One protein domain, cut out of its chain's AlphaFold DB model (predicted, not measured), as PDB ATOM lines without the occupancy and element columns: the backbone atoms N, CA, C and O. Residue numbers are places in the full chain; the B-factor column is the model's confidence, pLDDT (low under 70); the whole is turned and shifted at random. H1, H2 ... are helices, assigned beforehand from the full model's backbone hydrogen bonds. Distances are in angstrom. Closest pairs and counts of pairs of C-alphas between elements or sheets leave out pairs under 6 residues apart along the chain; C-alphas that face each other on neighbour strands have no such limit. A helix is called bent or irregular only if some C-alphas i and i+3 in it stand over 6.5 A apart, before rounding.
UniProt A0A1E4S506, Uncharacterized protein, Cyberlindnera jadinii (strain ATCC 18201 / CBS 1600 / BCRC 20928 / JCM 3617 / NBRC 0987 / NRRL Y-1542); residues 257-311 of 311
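This is residues 257 to 311 of the 311 residues of an uncharacterized protein of Cyberlindnera jadinii (strain ATCC 18201 / CBS 1600 / BCRC 20928 / JCM 3617 / NBRC 0987 / NRRL Y-1542) (UniProt A0A1E4S506). The longest helix, H2, and the helix H3 fold back side by side into a helical hairpin, with two much shorter helices packed at its sides. H1 packs on the first part of H2, and H4 packs on H3 away from H2. The printed part has 55 residues, with four named helices in the order H1, H2, H3, H4 and no named strand; the class is all helix. It is compact, with a radius of gyration of the C-alphas of 10.7 A, and spans 29 by 25 by 14 A.

Find C-alpha 269 at (45.128, -14.599, -21.952); from there H2, residues 269 to 284, runs 22.6 A to C-alpha 284 at (42.898, -29.008, -39.228). H3, residues 290 to 301, is 16.1 A long and ends at C-alpha 301 at (38.567, -24.851, -24.250). H3 is neither bent nor irregular, but only just: C-alphas 295 and 298 are 6.3 A apart. Look before H2 for H1, residues 261 to 264, and after H3 for H4, residues 306 to 309.

Start at H2 and H3, which touch at a shallow tilt of 24 degrees, opposite ways; their closest C-alphas, those of Ala 275 and Thr 301, are 4.9 A apart. H1 touches H2 at residues 272 to 276 alone, closest at the C-alphas of Leu 263 and Lys 272, 5.5 A. H4 touches H3 at residues 295 to 300 alone, closest at the C-alphas of Pro 299 and Val 306, 5.1 A. H1 and H3 are only just apart, at 8.3 A; H4 is apart from H1 and H2. In H2 every O i to N i+4 pair is within hydrogen-bond range, in H3 6 of 8; H1 and H4 are too short for such a pair.

The C-alphas farthest apart, those of Lys 267 and Ser 287, are 30.7 A apart. The printed part has no cut, ends at the chain's last residue, 311, and its three links between helices are tight. Mean pLDDT of the printed part is 81.4; look for values under 70 at residues 257 to 258, 286 and 310 to 311.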
ATOM      1  N   PHE A 257      34.122 -24.768 -39.252       66.00
ATOM      2  CA  PHE A 257      35.224 -24.347 -38.425       66.00
ATOM      3  C   PHE A 257      34.652 -24.036 -37.051       66.00
ATOM      4  O   PHE A 257      33.601 -23.402 -36.921       66.00
ATOM      5  N   ALA A 258      35.359 -24.481 -36.021       68.19
ATOM      6  CA  ALA A 258      35.120 -24.025 -34.672       68.19
ATOM      7  C   ALA A 258      35.214 -22.486 -34.658       68.19
ATOM      8  O   ALA A 258      36.217 -21.933 -35.123       68.19
ATOM      9  N   PRO A 259      34.176 -21.778 -34.182       74.00
ATOM     10  CA  PRO A 259      34.115 -20.333 -34.310       74.00
ATOM     11  C   PRO A 259      35.094 -19.650 -33.350       74.00
ATOM     12  O   PRO A 259      35.062 -19.875 -32.141       74.00
ATOM     13  N   GLU A 260      35.885 -18.711 -33.869       76.31
ATOM     14  CA  GLU A 260      36.808 -17.884 -33.072       76.31
ATOM     15  C   GLU A 260      36.092 -16.982 -32.055       76.31
ATOM     16  O   GLU A 260      36.702 -16.504 -31.102       76.31
ATOM     17  N   SER A 261      34.769 -16.811 -32.184       75.75
ATOM     18  CA  SER A 261      33.930 -16.145 -31.174       75.75
ATOM     19  C   SER A 261      34.072 -16.750 -29.767       75.75
ATOM     20  O   SER A 261      33.828 -16.072 -28.769       75.75
ATOM     21  N   VAL A 262      34.526 -18.004 -29.660       77.06
ATOM     22  CA  VAL A 262      34.864 -18.658 -28.387       77.06
ATOM     23  C   VAL A 262      35.997 -17.936 -27.648       77.06
ATOM     24  O   VAL A 262      35.947 -17.829 -26.423       77.06
ATOM     25  N   LEU A 263      36.960 -17.344 -28.361       79.12
ATOM     26  CA  LEU A 263      38.076 -16.595 -27.770       79.12
ATOM     27  C   LEU A 263      37.610 -15.331 -27.036       79.12
ATOM     28  O   LEU A 263      38.216 -14.929 -26.042       79.12
ATOM     29  N   GLN A 264      36.509 -14.719 -27.484       81.81
ATOM     30  CA  GLN A 264      35.939 -13.525 -26.849       81.81
ATOM     31  C   GLN A 264      35.302 -13.836 -25.489       81.81
ATOM     32  O   GLN A 264      35.247 -12.968 -24.622       81.81
ATOM     33  N   LYS A 265      34.861 -15.083 -25.280       82.25
ATOM     34  CA  LYS A 265      34.244 -15.538 -24.023       82.25
ATOM     35  C   LYS A 265      35.277 -15.839 -22.929       82.25
ATOM     36  O   LYS A 265      34.912 -15.963 -21.761       82.25
ATOM     37  N   MET A 266      36.559 -15.935 -23.285       83.75
ATOM     38  CA  MET A 266      37.645 -16.257 -22.357       83.75
ATOM     39  C   MET A 266      38.155 -15.018 -21.624       83.75
ATOM     40  O   MET A 266      38.527 -14.017 -22.239       83.75
ATOM     41  N   LYS A 267      38.235 -15.107 -20.292       86.44
ATOM     42  CA  LYS A 267      38.670 -13.993 -19.433       86.44
ATOM     43  C   LYS A 267      40.191 -13.843 -19.353       86.44
ATOM     44  O   LYS A 267      40.674 -12.722 -19.244       86.44
ATOM     45  N   THR A 268      40.952 -14.939 -19.407       88.50
ATOM     46  CA  THR A 268      42.415 -14.911 -19.225       88.50
ATOM     47  C   THR A 268      43.162 -15.097 -20.552       88.50
ATOM     48  O   THR A 268      42.688 -15.821 -21.433       88.50
ATOM     49  N   PRO A 269      44.344 -14.476 -20.722       87.69
ATOM     50  CA  PRO A 269      45.128 -14.599 -21.952       87.69
ATOM     51  C   PRO A 269      45.639 -16.028 -22.188       87.69
ATOM     52  O   PRO A 269      45.674 -16.487 -23.324       87.69
ATOM     53  N   GLN A 270      45.961 -16.767 -21.124       87.94
ATOM     54  CA  GLN A 270      46.391 -18.166 -21.228       87.94
ATOM     55  C   GLN A 270      45.269 -19.080 -21.742       87.94
ATOM     56  O   GLN A 270      45.517 -19.937 -22.585       87.94
ATOM     57  N   LEU A 271      44.023 -18.864 -21.302       86.44
ATOM     58  CA  LEU A 271      42.878 -19.622 -21.817       86.44
ATOM     59  C   LEU A 271      42.581 -19.288 -23.282       86.44
ATOM     60  O   LEU A 271      42.174 -20.173 -24.025       86.44
ATOM     61  N   LYS A 272      42.830 -18.046 -23.717       88.88
ATOM     62  CA  LYS A 272      42.725 -17.670 -25.136       88.88
ATOM     63  C   LYS A 272      43.744 -18.413 -25.993       88.88
ATOM     64  O   LYS A 272      43.347 -18.997 -26.991       88.88
ATOM     65  N   LEU A 273      45.010 -18.456 -25.573       89.38
ATOM     66  CA  LEU A 273      46.055 -19.196 -26.291       89.38
ATOM     67  C   LEU A 273      45.741 -20.694 -26.365       89.38
ATOM     68  O   LEU A 273      45.819 -21.292 -27.435       89.38
ATOM     69  N   ASN A 274      45.317 -21.298 -25.252       88.62
ATOM     70  CA  ASN A 274      44.919 -22.705 -25.243       88.62
ATOM     71  C   ASN A 274      43.729 -22.953 -26.179       88.62
ATOM     72  O   ASN A 274      43.744 -23.899 -26.964       88.62
ATOM     73  N   ALA A 275      42.719 -22.084 -26.137       87.88
ATOM     74  CA  ALA A 275      41.557 -22.198 -27.004       87.88
ATOM     75  C   ALA A 275      41.908 -22.007 -28.484       87.88
ATOM     76  O   ALA A 275      41.371 -22.718 -29.326       87.88
ATOM     77  N   GLU A 276      42.839 -21.115 -28.810       88.38
ATOM     78  CA  GLU A 276      43.328 -20.910 -30.174       88.38
ATOM     79  C   GLU A 276      44.045 -22.155 -30.709       88.38
ATOM     80  O   GLU A 276      43.763 -22.610 -31.819       88.38
ATOM     81  N   VAL A 277      44.915 -22.772 -29.901       90.38
ATOM     82  CA  VAL A 277      45.578 -24.037 -30.259       90.38
ATOM     83  C   VAL A 277      44.550 -25.145 -30.500       90.38
ATOM     84  O   VAL A 277      44.660 -25.885 -31.481       90.38
ATOM     85  N   VAL A 278      43.528 -25.240 -29.647       89.94
ATOM     86  CA  VAL A 278      42.440 -26.220 -29.787       89.94
ATOM     87  C   VAL A 278      41.628 -25.966 -31.057       89.94
ATOM     88  O   VAL A 278      41.434 -26.896 -31.835       89.94
ATOM     89  N   ILE A 279      41.202 -24.726 -31.309       87.06
ATOM     90  CA  ILE A 279      40.442 -24.336 -32.508       87.06
ATOM     91  C   ILE A 279      41.239 -24.675 -33.767       87.06
ATOM     92  O   ILE A 279      40.724 -25.341 -34.662       87.06
ATOM     93  N   ASN A 280      42.517 -24.301 -33.813       86.56
ATOM     94  CA  ASN A 280      43.390 -24.599 -34.944       86.56
ATOM     95  C   ASN A 280      43.568 -26.106 -35.156       86.56
ATOM     96  O   ASN A 280      43.571 -26.572 -36.295       86.56
ATOM     97  N   SER A 281      43.681 -26.878 -34.076       86.75
ATOM     98  CA  SER A 281      43.823 -28.336 -34.148       86.75
ATOM     99  C   SER A 281      42.538 -29.018 -34.628       86.75
ATOM    100  O   SER A 281      42.596 -29.876 -35.506       86.75
ATOM    101  N   LEU A 282      41.375 -28.600 -34.118       84.50
ATOM    102  CA  LEU A 282      40.069 -29.111 -34.545       84.50
ATOM    103  C   LEU A 282      39.766 -28.735 -35.999       84.50
ATOM    104  O   LEU A 282      39.279 -29.570 -36.755       84.50
ATOM    105  N   ASN A 283      40.109 -27.519 -36.419       82.19
ATOM    106  CA  ASN A 283      39.897 -27.047 -37.788       82.19
ATOM    107  C   ASN A 283      40.810 -27.737 -38.811       82.19
ATOM    108  O   ASN A 283      40.437 -27.867 -39.974       82.19
ATOM    109  N   ARG A 284      41.999 -28.191 -38.393       80.50
ATOM    110  CA  ARG A 284      42.898 -29.008 -39.228       80.50
ATOM    111  C   ARG A 284      42.458 -30.465 -39.330       80.50
ATOM    112  O   ARG A 284      42.906 -31.162 -40.235       80.50
ATOM    113  N   ASN A 285      41.615 -30.932 -38.414       77.62
ATOM    114  CA  ASN A 285      41.111 -32.292 -38.432       77.62
ATOM    115  C   ASN A 285      39.919 -32.390 -39.401       77.62
ATOM    116  O   ASN A 285      38.864 -31.808 -39.157       77.62
ATOM    117  N   SER A 286      40.081 -33.116 -40.504       67.25
ATOM    118  CA  SER A 286      39.020 -33.360 -41.492       67.25
ATOM    119  C   SER A 286      38.215 -34.634 -41.234       67.25
ATOM    120  O   SER A 286      37.213 -34.843 -41.902       67.25
ATOM    121  N   SER A 287      38.624 -35.485 -40.288       70.25
ATOM    122  CA  SER A 287      37.943 -36.755 -40.006       70.25
ATOM    123  C   SER A 287      36.778 -36.612 -39.028       70.25
ATOM    124  O   SER A 287      36.019 -37.554 -38.849       70.25
ATOM    125  N   LEU A 288      36.691 -35.483 -38.322       73.12
ATOM    126  CA  LEU A 288      35.625 -35.217 -37.363       73.12
ATOM    127  C   LEU A 288      34.532 -34.358 -37.997       73.12
ATOM    128  O   LEU A 288      34.812 -33.268 -38.512       73.12
ATOM    129  N   ASP A 289      33.292 -34.816 -37.851       74.06
ATOM    130  CA  ASP A 289      32.105 -34.055 -38.222       74.06
ATOM    131  C   ASP A 289      32.008 -32.758 -37.414       74.06
ATOM    132  O   ASP A 289      32.536 -32.628 -36.301       74.06
ATOM    133  N   TYR A 290      31.303 -31.775 -37.968       74.50
ATOM    134  CA  TYR A 290      31.144 -30.465 -37.343       74.50
ATOM    135  C   TYR A 290      30.499 -30.527 -35.961       74.50
ATOM    136  O   TYR A 290      31.007 -29.914 -35.022       74.50
ATOM    137  N   ASP A 291      29.430 -31.303 -35.806       76.81
ATOM    138  CA  ASP A 291      28.739 -31.429 -34.522       76.81
ATOM    139  C   ASP A 291      29.657 -32.031 -33.457       76.81
ATOM    140  O   ASP A 291      29.706 -31.556 -32.320       76.81
ATOM    141  N   THR A 292      30.476 -33.008 -33.845       81.06
ATOM    142  CA  THR A 292      31.493 -33.610 -32.979       81.06
ATOM    143  C   THR A 292      32.581 -32.598 -32.613       81.06
ATOM    144  O   THR A 292      32.950 -32.488 -31.442       81.06
ATOM    145  N   LYS A 293      33.049 -31.783 -33.569       83.25
ATOM    146  CA  LYS A 293      33.985 -30.674 -33.297       83.25
ATOM    147  C   LYS A 293      33.397 -29.668 -32.313       83.25
ATOM    148  O   LYS A 293      34.099 -29.242 -31.398       83.25
ATOM    149  N   MET A 294      32.122 -29.317 -32.453       83.75
ATOM    150  CA  MET A 294      31.444 -28.375 -31.560       83.75
ATOM    151  C   MET A 294      31.231 -28.954 -30.156       83.75
ATOM    152  O   MET A 294      31.444 -28.239 -29.173       83.75
ATOM    153  N   LYS A 295      30.902 -30.249 -30.042       85.12
ATOM    154  CA  LYS A 295      30.837 -30.966 -28.756       85.12
ATOM    155  C   LYS A 295      32.194 -31.010 -28.049       85.12
ATOM    156  O   LYS A 295      32.251 -30.819 -26.839       85.12
ATOM    157  N   LEU A 296      33.286 -31.211 -28.791       86.19
ATOM    158  CA  LEU A 296      34.652 -31.250 -28.250       86.19
ATOM    159  C   LEU A 296      35.192 -29.864 -27.878       86.19
ATOM    160  O   LEU A 296      35.965 -29.732 -26.928       86.19
ATOM    161  N   LEU A 297      34.777 -28.820 -28.597       87.12
ATOM    162  CA  LEU A 297      35.284 -27.463 -28.414       87.12
ATOM    163  C   LEU A 297      35.033 -26.933 -26.998       87.12
ATOM    164  O   LEU A 297      35.934 -26.366 -26.386       87.12
ATOM    165  N   GLY A 298      33.830 -27.118 -26.452       86.00
ATOM    166  CA  GLY A 298      33.477 -26.621 -25.116       86.00
ATOM    167  C   GLY A 298      34.387 -27.177 -24.010       86.00
ATOM    168  O   GLY A 298      35.015 -26.389 -23.297       86.00
ATOM    169  N   PRO A 299      34.505 -28.509 -23.879       88.81
ATOM    170  CA  PRO A 299      35.370 -29.153 -22.896       88.81
ATOM    171  C   PRO A 299      36.856 -28.851 -23.084       88.81
ATOM    172  O   PRO A 299      37.533 -28.515 -22.115       88.81
ATOM    173  N   LEU A 300      37.365 -28.905 -24.319       86.50
ATOM    174  CA  LEU A 300      38.788 -28.681 -24.596       86.50
ATOM    175  C   LEU A 300      39.219 -27.226 -24.371       86.50
ATOM    176  O   LEU A 300      40.375 -26.966 -24.047       86.50
ATOM    177  N   THR A 301      38.298 -26.273 -24.520       85.38
ATOM    178  CA  THR A 301      38.567 -24.851 -24.250       85.38
ATOM    179  C   THR A 301      38.284 -24.449 -22.799       85.38
ATOM    180  O   THR A 301      38.625 -23.341 -22.394       85.38
ATOM    181  N   GLY A 302      37.683 -25.337 -21.996       82.81
ATOM    182  CA  GLY A 302      37.305 -25.066 -20.609       82.81
ATOM    183  C   GLY A 302      36.022 -24.242 -20.445       82.81
ATOM    184  O   GLY A 302      35.751 -23.760 -19.346       82.81
ATOM    185  N   LEU A 303      35.220 -24.073 -21.506       84.19
ATOM    186  CA  LEU A 303      33.888 -23.452 -21.420       84.19
ATOM    187  C   LEU A 303      32.815 -24.403 -20.897       84.19
ATOM    188  O   LEU A 303      31.805 -23.950 -20.360       84.19
ATOM    189  N   ALA A 304      33.011 -25.704 -21.090       84.06
ATOM    190  CA  ALA A 304      32.076 -26.732 -20.675       84.06
ATOM    191  C   ALA A 304      32.780 -27.792 -19.819       84.06
ATOM    192  O   ALA A 304      33.976 -28.032 -19.986       84.06
ATOM    193  N   PRO A 305      32.066 -28.447 -18.892       84.44
ATOM    194  CA  PRO A 305      32.642 -29.523 -18.103       84.44
ATOM    195  C   PRO A 305      32.911 -30.762 -18.969       84.44
ATOM    196  O   PRO A 305      32.096 -31.144 -19.806       84.44
ATOM    197  N   VAL A 306      34.018 -31.455 -18.684       84.94
ATOM    198  CA  VAL A 306      34.458 -32.684 -19.385       84.94
ATOM    199  C   VAL A 306      33.401 -33.796 -19.361       84.94
ATOM    200  O   VAL A 306      33.334 -34.610 -20.275       84.94
ATOM    201  N   LYS A 307      32.505 -33.781 -18.368       83.81
ATOM    202  CA  LYS A 307      31.373 -34.715 -18.240       83.81
ATOM    203  C   LYS A 307      30.408 -34.697 -19.434       83.81
ATOM    204  O   LYS A 307      29.617 -35.615 -19.575       83.81
ATOM    205  N   GLN A 308      30.449 -33.667 -20.279       75.06
ATOM    206  CA  GLN A 308      29.615 -33.582 -21.482       75.06
ATOM    207  C   GLN A 308      30.155 -34.398 -22.669       75.06
ATOM    208  O   GLN A 308      29.470 -34.498 -23.679       75.06
ATOM    209  N   LEU A 309      31.354 -34.985 -22.563       75.50
ATOM    210  CA  LEU A 309      31.936 -35.830 -23.616       75.50
ATOM    211  C   LEU A 309      31.454 -37.286 -23.583       75.50
ATOM    212  O   LEU A 309      31.669 -38.009 -24.548       75.50
ATOM    213  N   THR A 310      30.838 -37.733 -22.488       67.75
ATOM    214  CA  THR A 310      30.450 -39.138 -22.274       67.75
ATOM    215  C   THR A 310      28.995 -39.435 -22.657       67.75
ATOM    216  O   THR A 310      28.363 -40.258 -22.003       67.75
ATOM    217  N   ALA A 311      28.448 -38.747 -23.665       53.38
ATOM    218  CA  ALA A 311      27.071 -38.927 -24.135       53.38
ATOM    219  C   ALA A 311      27.015 -39.267 -25.627       53.38
ATOM    220  O   ALA A 311      27.611 -38.502 -26.426       53.38
TER     221      ALA A 311